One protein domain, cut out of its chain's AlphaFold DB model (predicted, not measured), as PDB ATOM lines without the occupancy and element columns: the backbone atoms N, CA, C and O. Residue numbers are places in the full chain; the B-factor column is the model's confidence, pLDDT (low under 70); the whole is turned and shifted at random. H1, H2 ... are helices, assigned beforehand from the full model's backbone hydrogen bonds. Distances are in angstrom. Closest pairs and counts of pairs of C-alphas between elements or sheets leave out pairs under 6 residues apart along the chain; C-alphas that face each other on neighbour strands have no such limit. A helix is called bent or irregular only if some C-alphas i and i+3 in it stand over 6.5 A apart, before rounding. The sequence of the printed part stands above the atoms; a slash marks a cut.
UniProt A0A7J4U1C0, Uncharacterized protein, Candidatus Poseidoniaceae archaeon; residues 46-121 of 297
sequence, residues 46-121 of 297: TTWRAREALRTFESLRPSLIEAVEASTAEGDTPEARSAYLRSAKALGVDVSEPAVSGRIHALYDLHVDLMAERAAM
ATOM      1  N   THR A  46     -17.115  -5.510  40.099       78.06
ATOM      2  CA  THR A  46     -15.931  -4.714  39.739       78.06
ATOM      3  C   THR A  46     -15.902  -3.359  40.440       78.06
ATOM      4  O   THR A  46     -14.823  -2.850  40.737       78.06
ATOM      5  N   THR A  47     -17.062  -2.785  40.765       86.81
ATOM      6  CA  THR A  47     -17.171  -1.480  41.432       86.81
ATOM      7  C   THR A  47     -17.281  -1.625  42.951       86.81
ATOM      8  O   THR A  47     -17.818  -2.607  43.466       86.81
ATOM      9  N   TRP A  48     -16.797  -0.622  43.697       87.19
ATOM     10  CA  TRP A  48     -16.957  -0.578  45.158       87.19
ATOM     11  C   TRP A  48     -18.432  -0.652  45.570       87.19
ATOM     12  O   TRP A  48     -18.783  -1.427  46.453       87.19
ATOM     13  N   ARG A  49     -19.300   0.093  44.872       86.81
ATOM     14  CA  ARG A  49     -20.748   0.095  45.104       86.81
ATOM     15  C   ARG A  49     -21.356  -1.302  44.953       86.81
ATOM     16  O   ARG A  49     -22.056  -1.741  45.857       86.81
ATOM     17  N   ALA A  50     -21.036  -2.020  43.874       86.19
ATOM     18  CA  ALA A  50     -21.549  -3.370  43.649       86.19
ATOM     19  C   ALA A  50     -21.055  -4.364  44.713       86.19
ATOM     20  O   ALA A  50     -21.802  -5.238  45.150       86.19
ATOM     21  N   ARG A  51     -19.797  -4.225  45.159       89.31
ATOM     22  CA  ARG A  51     -19.237  -5.041  46.248       89.31
ATOM     23  C   ARG A  51     -19.946  -4.775  47.569       89.31
ATOM     24  O   ARG A  51     -20.231  -5.723  48.290       89.31
ATOM     25  N   GLU A  52     -20.210  -3.511  47.877       90.44
ATOM     26  CA  GLU A  52     -20.883  -3.126  49.113       90.44
ATOM     27  C   GLU A  52     -22.345  -3.569  49.116       90.44
ATOM     28  O   GLU A  52     -22.775  -4.223  50.058       90.44
ATOM     29  N   ALA A  53     -23.074  -3.342  48.022       90.31
ATOM     30  CA  ALA A  53     -24.443  -3.826  47.864       90.31
ATOM     31  C   ALA A  53     -24.532  -5.353  48.025       90.31
ATOM     32  O   ALA A  53     -25.443  -5.855  48.685       90.31
ATOM     33  N   LEU A  54     -23.557  -6.095  47.482       90.44
ATOM     34  CA  LEU A  54     -23.487  -7.543  47.659       90.44
ATOM     35  C   LEU A  54     -23.207  -7.935  49.117       90.44
ATOM     36  O   LEU A  54     -23.854  -8.843  49.620       90.44
ATOM     37  N   ARG A  55     -22.288  -7.257  49.818       91.81
ATOM     38  CA  ARG A  55     -22.045  -7.517  51.251       91.81
ATOM     39  C   ARG A  55     -23.298  -7.281  52.083       91.81
ATOM     40  O   ARG A  55     -23.632  -8.123  52.910       91.81
ATOM     41  N   THR A  56     -23.997  -6.176  51.835       92.69
ATOM     42  CA  THR A  56     -25.255  -5.857  52.511       92.69
ATOM     43  C   THR A  56     -26.297  -6.940  52.240       92.69
ATOM     44  O   THR A  56     -26.878  -7.467  53.184       92.69
ATOM     45  N   PHE A  57     -26.472  -7.351  50.979       94.56
ATOM     46  CA  PHE A  57     -27.354  -8.462  50.616       94.56
ATOM     47  C   PHE A  57     -27.002  -9.758  51.361       94.56
ATOM     48  O   PHE A  57     -27.882 -10.369  51.960       94.56
ATOM     49  N   GLU A  58     -25.727 -10.157  51.379       93.38
ATOM     50  CA  GLU A  58     -25.288 -11.372  52.077       93.38
ATOM     51  C   GLU A  58     -25.510 -11.283  53.592       93.38
ATOM     52  O   GLU A  58     -25.944 -12.255  54.206       93.38
ATOM     53  N   SER A  59     -25.280 -10.114  54.197       95.81
ATOM     54  CA  SER A  59     -25.520  -9.903  55.630       95.81
ATOM     55  C   SER A  59     -27.004  -9.978  56.006       95.81
ATOM     56  O   SER A  59     -27.336 -10.414  57.105       95.81
ATOM     57  N   LEU A  60     -27.893  -9.597  55.084       96.12
ATOM     58  CA  LEU A  60     -29.345  -9.589  55.275       96.12
ATOM     59  C   LEU A  60     -30.023 -10.874  54.786       96.12
ATOM     60  O   LEU A  60     -31.235 -11.013  54.930       96.12
ATOM     61  N   ARG A  61     -29.265 -11.826  54.225       94.56
ATOM     62  CA  ARG A  61     -29.793 -13.080  53.673       94.56
ATOM     63  C   ARG A  61     -30.730 -13.831  54.637       94.56
ATOM     64  O   ARG A  61     -31.786 -14.239  54.162       94.56
ATOM     65  N   PRO A  62     -30.431 -13.995  55.944       94.88
ATOM     66  CA  PRO A  62     -31.346 -14.676  56.868       94.88
ATOM     67  C   PRO A  62     -32.704 -13.970  56.988       94.88
ATOM     68  O   PRO A  62     -33.743 -14.601  56.838       94.88
ATOM     69  N   SER A  63     -32.705 -12.647  57.153       96.19
ATOM     70  CA  SER A  63     -33.939 -11.854  57.244       96.19
ATOM     71  C   SER A  63     -34.713 -11.816  55.924       96.19
ATOM     72  O   SER A  63     -35.937 -11.723  55.923       96.19
ATOM     73  N   LEU A  64     -34.018 -11.897  54.786       95.25
ATOM     74  CA  LEU A  64     -34.666 -12.031  53.483       95.25
ATOM     75  C   LEU A  64     -35.379 -13.378  53.347       95.25
ATOM     76  O   LEU A  64     -36.475 -13.400  52.804       95.25
ATOM     77  N   ILE A  65     -34.802 -14.469  53.861       94.38
ATOM     78  CA  ILE A  65     -35.449 -15.791  53.872       94.38
ATOM     79  C   ILE A  65     -36.737 -15.752  54.704       94.38
ATOM     80  O   ILE A  65     -37.789 -16.143  54.207       94.38
ATOM     81  N   GLU A  66     -36.687 -15.189  55.914       94.38
ATOM     82  CA  GLU A  66     -37.882 -14.991  56.751       94.38
ATOM     83  C   GLU A  66     -38.950 -14.151  56.029       94.38
ATOM     84  O   GLU A  66     -40.145 -14.436  56.098       94.38
ATOM     85  N   ALA A  67     -38.524 -13.128  55.280       93.88
ATOM     86  CA  ALA A  67     -39.431 -12.308  54.487       93.88
ATOM     87  C   ALA A  67     -40.069 -13.073  53.313       93.88
ATOM     88  O   ALA A  67     -41.202 -12.747  52.956       93.88
ATOM     89  N   VAL A  68     -39.384 -14.066  52.721       93.31
ATOM     90  CA  VAL A  68     -39.995 -14.954  51.717       93.31
ATOM     91  C   VAL A  68     -41.128 -15.736  52.370       93.31
ATOM     92  O   VAL A  68     -42.259 -15.626  51.906       93.31
ATOM     93  N   GLU A  69     -40.860 -16.426  53.480       90.81
ATOM     94  CA  GLU A  69     -41.851 -17.252  54.188       90.81
ATOM     95  C   GLU A  69     -43.074 -16.443  54.630       90.81
ATOM     96  O   GLU A  69     -44.213 -16.860  54.426       90.81
ATOM     97  N   ALA A  70     -42.850 -15.245  55.175       90.81
ATOM     98  CA  ALA A  70     -43.932 -14.348  55.559       90.81
ATOM     99  C   ALA A  70     -44.769 -13.891  54.352       90.81
ATOM    100  O   ALA A  70     -45.982 -13.721  54.469       90.81
ATOM    101  N   SER A  71     -44.135 -13.680  53.193       90.31
ATOM    102  CA  SER A  71     -44.828 -13.232  51.981       90.31
ATOM    103  C   SER A  71     -45.616 -14.339  51.285       90.31
ATOM    104  O   SER A  71     -46.639 -14.043  50.673       90.31
ATOM    105  N   THR A  72     -45.175 -15.595  51.394       88.00
ATOM    106  CA  THR A  72     -45.773 -16.753  50.711       88.00
ATOM    107  C   THR A  72     -46.691 -17.581  51.606       88.00
ATOM    108  O   THR A  72     -47.112 -18.667  51.211       88.00
ATOM    109  N   ALA A  73     -47.051 -17.072  52.788       81.81
ATOM    110  CA  ALA A  73     -47.940 -17.752  53.731       81.81
ATOM    111  C   ALA A  73     -49.308 -18.133  53.123       81.81
ATOM    112  O   ALA A  73     -49.884 -19.155  53.490       81.81
ATOM    113  N   GLU A  74     -49.812 -17.336  52.175       76.44
ATOM    114  CA  GLU A  74     -51.072 -17.575  51.451       76.44
ATOM    115  C   GLU A  74     -50.864 -18.233  50.067       76.44
ATOM    116  O   GLU A  74     -51.829 -18.468  49.341       76.44
ATOM    117  N   GLY A  75     -49.616 -18.555  49.702       81.00
ATOM    118  CA  GLY A  75     -49.219 -19.138  48.416       81.00
ATOM    119  C   GLY A  75     -48.237 -18.274  47.614       81.00
ATOM    120  O   GLY A  75     -48.028 -17.097  47.908       81.00
ATOM    121  N   ASP A  76     -47.629 -18.864  46.577       86.12
ATOM    122  CA  ASP A  76     -46.775 -18.135  45.626       86.12
ATOM    123  C   ASP A  76     -47.635 -17.399  44.589       86.12
ATOM    124  O   ASP A  76     -48.086 -17.966  43.592       86.12
ATOM    125  N   THR A  77     -47.896 -16.122  44.856       89.06
ATOM    126  CA  THR A  77     -48.638 -15.222  43.967       89.06
ATOM    127  C   THR A  77     -47.761 -14.052  43.508       89.06
ATOM    128  O   THR A  77     -46.774 -13.695  44.164       89.06
ATOM    129  N   PRO A  78     -48.101 -13.380  42.390       87.81
ATOM    130  CA  PRO A  78     -47.439 -12.134  42.001       87.81
ATOM    131  C   PRO A  78     -47.457 -11.078  43.119       87.81
ATOM    132  O   PRO A  78     -46.491 -10.326  43.290       87.81
ATOM    133  N   GLU A  79     -48.531 -11.042  43.911       87.06
ATOM    134  CA  GLU A  79     -48.693 -10.173  45.071       87.06
ATOM    135  C   GLU A  79     -47.692 -10.518  46.181       87.06
ATOM    136  O   GLU A  79     -47.041  -9.598  46.689       87.06
ATOM    137  N   ALA A  80     -47.502 -11.804  46.496       87.75
ATOM    138  CA  ALA A  80     -46.502 -12.288  47.454       87.75
ATOM    139  C   ALA A  80     -45.088 -11.854  47.046       87.75
ATOM    140  O   ALA A  80     -44.376 -11.202  47.817       87.75
ATOM    141  N   ARG A  81     -44.724 -12.065  45.776       91.94
ATOM    142  CA  ARG A  81     -43.436 -11.610  45.236       91.94
ATOM    143  C   ARG A  81     -43.282 -10.087  45.329       91.94
ATOM    144  O   ARG A  81     -42.206  -9.588  45.667       91.94
ATOM    145  N   SER A  82     -44.346  -9.323  45.073       92.31
ATOM    146  CA  SER A  82     -44.325  -7.860  45.228       92.31
ATOM    147  C   SER A  82     -44.122  -7.429  46.686       92.31
ATOM    148  O   SER A  82     -43.410  -6.458  46.954       92.31
ATOM    149  N   ALA A  83     -44.721  -8.158  47.633       93.00
ATOM    150  CA  ALA A  83     -44.581  -7.914  49.060       93.00
ATOM    151  C   ALA A  83     -43.149  -8.199  49.523       93.00
ATOM    152  O   ALA A  83     -42.548  -7.334  50.159       93.00
ATOM    153  N   TYR A  84     -42.565  -9.322  49.102       95.50
ATOM    154  CA  TYR A  84     -41.166  -9.652  49.363       95.50
ATOM    155  C   TYR A  84     -40.203  -8.563  48.865       95.50
ATOM    156  O   TYR A  84     -39.343  -8.106  49.616       95.50
ATOM    157  N   LEU A  85     -40.371  -8.065  47.632       94.31
ATOM    158  CA  LEU A  85     -39.509  -7.000  47.098       94.31
ATOM    159  C   LEU A  85     -39.623  -5.690  47.888       94.31
ATOM    160  O   LEU A  85     -38.626  -4.986  48.070       94.31
ATOM    161  N   ARG A  86     -40.826  -5.350  48.374       94.62
ATOM    162  CA  ARG A  86     -41.017  -4.197  49.266       94.62
ATOM    163  C   ARG A  86     -40.286  -4.404  50.592       94.62
ATOM    164  O   ARG A  86     -39.599  -3.484  51.030       94.62
ATOM    165  N   SER A  87     -40.378  -5.596  51.179       94.50
ATOM    166  CA  SER A  87     -39.666  -5.957  52.409       94.50
ATOM    167  C   SER A  87     -38.148  -5.911  52.225       94.50
ATOM    168  O   SER A  87     -37.457  -5.283  53.022       94.50
ATOM    169  N   ALA A  88     -37.618  -6.460  51.130       94.25
ATOM    170  CA  ALA A  88     -36.192  -6.403  50.808       94.25
ATOM    171  C   ALA A  88     -35.686  -4.955  50.685       94.25
ATOM    172  O   ALA A  88     -34.639  -4.602  51.228       94.25
ATOM    173  N   LYS A  89     -36.464  -4.083  50.031       93.94
ATOM    174  CA  LYS A  89     -36.146  -2.654  49.945       93.94
ATOM    175  C   LYS A  89     -36.200  -1.969  51.315       93.94
ATOM    176  O   LYS A  89     -35.346  -1.134  51.603       93.94
ATOM    177  N   ALA A  90     -37.174  -2.316  52.158       94.38
ATOM    178  CA  ALA A  90     -37.300  -1.782  53.516       94.38
ATOM    179  C   ALA A  90     -36.135  -2.204  54.428       94.38
ATOM    180  O   ALA A  90     -35.698  -1.414  55.260       94.38
ATOM    181  N   LEU A  91     -35.580  -3.400  54.215       93.06
ATOM    182  CA  LEU A  91     -34.379  -3.899  54.895       93.06
ATOM    183  C   LEU A  91     -33.081  -3.215  54.425       93.06
ATOM    184  O   LEU A  91     -32.017  -3.474  54.979       93.06
ATOM    185  N   GLY A  92     -33.149  -2.330  53.426       91.75
ATOM    186  CA  GLY A  92     -31.995  -1.585  52.919       91.75
ATOM    187  C   GLY A  92     -31.256  -2.276  51.775       91.75
ATOM    188  O   GLY A  92     -30.147  -1.869  51.430       91.75
ATOM    189  N   VAL A  93     -31.854  -3.299  51.157       92.62
ATOM    190  CA  VAL A  93     -31.262  -3.946  49.987       92.62
ATOM    191  C   VAL A  93     -31.457  -3.078  48.744       92.62
ATOM    192  O   VAL A  93     -32.576  -2.699  48.388       92.62
ATOM    193  N   ASP A  94     -30.360  -2.798  48.039       90.25
ATOM    194  CA  ASP A  94     -30.400  -2.057  46.782       90.25
ATOM    195  C   ASP A  94     -30.777  -2.964  45.598       90.25
ATOM    196  O   ASP A  94     -29.932  -3.466  44.860       90.25
ATOM    197  N   VAL A  95     -32.084  -3.136  45.396       86.75
ATOM    198  CA  VAL A  95     -32.691  -3.835  44.245       86.75
ATOM    199  C   VAL A  95     -32.357  -3.208  42.882       86.75
ATOM    200  O   VAL A  95     -32.641  -3.815  41.849       86.75
ATOM    201  N   SER A  96     -31.828  -1.980  42.836       86.69
ATOM    202  CA  SER A  96     -31.462  -1.328  41.572       86.69
ATOM    203  C   SER A  96     -30.069  -1.716  41.081       86.69
ATOM    204  O   SER A  96     -29.810  -1.635  39.881       86.69
ATOM    205  N   GLU A  97     -29.199  -2.181  41.981       89.88
ATOM    206  CA  GLU A  97     -27.847  -2.609  41.645       89.88
ATOM    207  C   GLU A  97     -27.891  -3.949  40.877       89.88
ATOM    208  O   GLU A  97     -28.399  -4.941  41.416       89.88
ATOM    209  N   PRO A  98     -27.329  -4.041  39.653       85.88
ATOM    210  CA  PRO A  98     -27.366  -5.268  38.850       85.88
ATOM    211  C   PRO A  98     -26.738  -6.477  39.551       85.88
ATOM    212  O   PRO A  98     -27.189  -7.609  39.382       85.88
ATOM    213  N   ALA A  99     -25.733  -6.238  40.400       85.69
ATOM    214  CA  ALA A  99     -25.108  -7.277  41.208       85.69
ATOM    215  C   ALA A  99     -26.043  -7.869  42.280       85.69
ATOM    216  O   ALA A  99     -25.739  -8.928  42.816       85.69
ATOM    217  N   VAL A 100     -27.167  -7.239  42.615       89.44
ATOM    218  CA  VAL A 100     -28.079  -7.724  43.663       89.44
ATOM    219  C   VAL A 100     -29.459  -8.065  43.102       89.44
ATOM    220  O   VAL A 100     -30.022  -9.086  43.495       89.44
ATOM    221  N   SER A 101     -29.956  -7.284  42.137       87.25
ATOM    222  CA  SER A 101     -31.266  -7.431  41.476       87.25
ATOM    223  C   SER A 101     -31.623  -8.899  41.180       87.25
ATOM    224  O   SER A 101     -32.550  -9.448  41.774       87.25
ATOM    225  N   GLY A 102     -30.819  -9.596  40.367       84.75
ATOM    226  CA  GLY A 102     -31.082 -10.999  40.014       84.75
ATOM    227  C   GLY A 102     -30.943 -11.993  41.176       84.75
ATOM    228  O   GLY A 102     -31.618 -13.020  41.195       84.75
ATOM    229  N   ARG A 103     -30.104 -11.694  42.178       89.50
ATOM    230  CA  ARG A 103     -29.869 -12.575  43.338       89.50
ATOM    231  C   ARG A 103     -31.052 -12.580  44.306       89.50
ATOM    232  O   ARG A 103     -31.353 -13.622  44.871       89.50
ATOM    233  N   ILE A 104     -31.734 -11.447  44.461       92.19
ATOM    234  CA  ILE A 104     -32.952 -11.336  45.278       92.19
ATOM    235  C   ILE A 104     -34.070 -12.208  44.717       92.19
ATOM    236  O   ILE A 104     -34.733 -12.908  45.480       92.19
ATOM    237  N   HIS A 105     -34.265 -12.169  43.396       90.12
ATOM    238  CA  HIS A 105     -35.257 -12.996  42.715       90.12
ATOM    239  C   HIS A 105     -34.896 -14.478  42.804       90.12
ATOM    240  O   HIS A 105     -35.727 -15.277  43.216       90.12
ATOM    241  N   ALA A 106     -33.635 -14.827  42.533       90.25
ATOM    242  CA  ALA A 106     -33.166 -16.202  42.664       90.25
ATOM    243  C   ALA A 106     -33.312 -16.751  44.095       90.25
ATOM    244  O   ALA A 106     -33.602 -17.929  44.258       90.25
ATOM    245  N   LEU A 107     -33.121 -15.915  45.126       93.19
ATOM    246  CA  LEU A 107     -33.335 -16.308  46.522       93.19
ATOM    247  C   LEU A 107     -34.808 -16.629  46.803       93.19
ATOM    248  O   LEU A 107     -35.081 -17.635  47.445       93.19
ATOM    249  N   TYR A 108     -35.729 -15.794  46.312       93.44
ATOM    250  CA  TYR A 108     -37.167 -16.042  46.431       93.44
ATOM    251  C   TYR A 108     -37.551 -17.352  45.742       93.44
ATOM    252  O   TYR A 108     -38.117 -18.229  46.385       93.44
ATOM    253  N   ASP A 109     -37.181 -17.503  44.467       92.50
ATOM    254  CA  ASP A 109     -37.557 -18.662  43.650       92.50
ATOM    255  C   ASP A 109     -37.025 -19.962  44.263       92.50
ATOM    256  O   ASP A 109     -37.781 -20.904  44.483       92.50
ATOM    257  N   LEU A 110     -35.741 -19.980  44.636       92.38
ATOM    258  CA  LEU A 110     -35.124 -21.145  45.263       92.38
ATOM    259  C   LEU A 110     -35.801 -21.509  46.588       92.38
ATOM    260  O   LEU A 110     -35.982 -22.688  46.874       92.38
ATOM    261  N   HIS A 111     -36.144 -20.523  47.421       91.56
ATOM    262  CA  HIS A 111     -36.755 -20.808  48.719       91.56
ATOM    263  C   HIS A 111     -38.195 -21.301  48.579       91.56
ATOM    264  O   HIS A 111     -38.589 -22.217  49.294       91.56
ATOM    265  N   VAL A 112     -38.962 -20.758  47.628       88.31
ATOM    266  CA  VAL A 112     -40.300 -21.267  47.289       88.31
ATOM    267  C   VAL A 112     -40.225 -22.712  46.796       88.31
ATOM    268  O   VAL A 112     -40.964 -23.559  47.300       88.31
ATOM    269  N   ASP A 113     -39.293 -23.018  45.891       88.00
ATOM    270  CA  ASP A 113     -39.081 -24.379  45.391       88.00
ATOM    271  C   ASP A 113     -38.692 -25.338  46.529       88.00
ATOM    272  O   ASP A 113     -39.290 -26.403  46.679       88.00
ATOM    273  N   LEU A 114     -37.755 -24.941  47.398       86.12
ATOM    274  CA  LEU A 114     -37.347 -25.736  48.563       86.12
ATOM    275  C   LEU A 114     -38.494 -25.955  49.554       86.12
ATOM    276  O   LEU A 114     -38.607 -27.033  50.136       86.12
ATOM    277  N   MET A 115     -39.347 -24.953  49.771       83.75
ATOM    278  CA  MET A 115     -40.533 -25.085  50.618       83.75
ATOM    279  C   MET A 115     -41.537 -26.068  50.008       83.75
ATOM    280  O   MET A 115     -42.070 -26.913  50.730       83.75
ATOM    281  N   ALA A 116     -41.751 -26.013  48.692       77.19
ATOM    282  CA  ALA A 116     -42.611 -26.947  47.975       77.19
ATOM    283  C   ALA A 116     -42.060 -28.384  48.015       77.19
ATOM    284  O   ALA A 116     -42.800 -29.321  48.319       77.19
ATOM    285  N   GLU A 117     -40.756 -28.566  47.788       78.50
ATOM    286  CA  GLU A 117     -40.084 -29.863  47.922       78.50
ATOM    287  C   GLU A 117     -40.165 -30.388  49.357       78.50
ATOM    288  O   GLU A 117     -40.499 -31.552  49.574       78.50
ATOM    289  N   ARG A 118     -39.929 -29.535  50.359       72.56
ATOM    290  CA  ARG A 118     -40.034 -29.911  51.773       72.56
ATOM    291  C   ARG A 118     -41.454 -30.318  52.153       72.56
ATOM    292  O   ARG A 118     -41.616 -31.283  52.894       72.56
ATOM    293  N   ALA A 119     -42.466 -29.622  51.643       65.06
ATOM    294  CA  ALA A 119     -43.863 -30.001  51.825       65.06
ATOM    295  C   ALA A 119     -44.175 -31.353  51.159       65.06
ATOM    296  O   ALA A 119     -44.897 -32.166  51.732       65.06
ATOM    297  N   ALA A 120     -43.584 -31.640  49.995       64.12
ATOM    298  CA  ALA A 120     -43.682 -32.950  49.350       64.12
ATOM    299  C   ALA A 120     -42.917 -34.056  50.108       64.12
ATOM    300  O   ALA A 120     -43.292 -35.228  50.040       64.12
ATOM    301  N   MET A 121     -41.858 -33.691  50.838       65.00
ATOM    302  CA  MET A 121     -41.045 -34.588  51.663       65.00
ATOM    303  C   MET A 121     -41.566 -34.772  53.095       65.00
ATOM    304  O   MET A 121     -40.991 -35.580  53.825       65.00
TER     305      MET A 121
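Overview. This is residues 46 to 121 of the 297 residues of an uncharacterized protein of Candidatus Poseidoniaceae archaeon (UniProt A0A7J4U1C0). Helix H1 bends, bowing out from long H3 and returning, while H2 folds back on H1b. The printed part has 76 residues and three named helices, H1, H2, H3: all helix. It is compact, radius of gyration of the C-alphas 12.8 A, spanning 42 by 23 by 17 A.

Along the chain. Find H1, residues 48 to 71, from C-alpha 48 at (-16.957, -0.578, 45.158); by hydrogen bonds one helix, it is bent, C-alphas 59 and 62 being 7.6 A apart, into H1a, 48 to 59, and H1b, 62 to 71. H2 is residues 78 to 90. H3, residues 98 to 120, irregular with C-alphas 99 and 102 7.1 A apart, runs 33.8 A from its first C-alpha to C-alpha 120 at (-43.682, -32.950, 49.350).

Arrangement. H3 touches H1a with residues 98 to 100 alone, C-alphas 50 and 99 closest, 5.8 A. H1b touches H2, its hairpin partner, C-alphas 71 and 80 closest, 4.9 A. Backbone O i to N i+4 pairs are within hydrogen-bond range, in H3 16 of 19.

Size, cuts and confidence. Both links are short; residues 119 to 121 have pLDDT under 70.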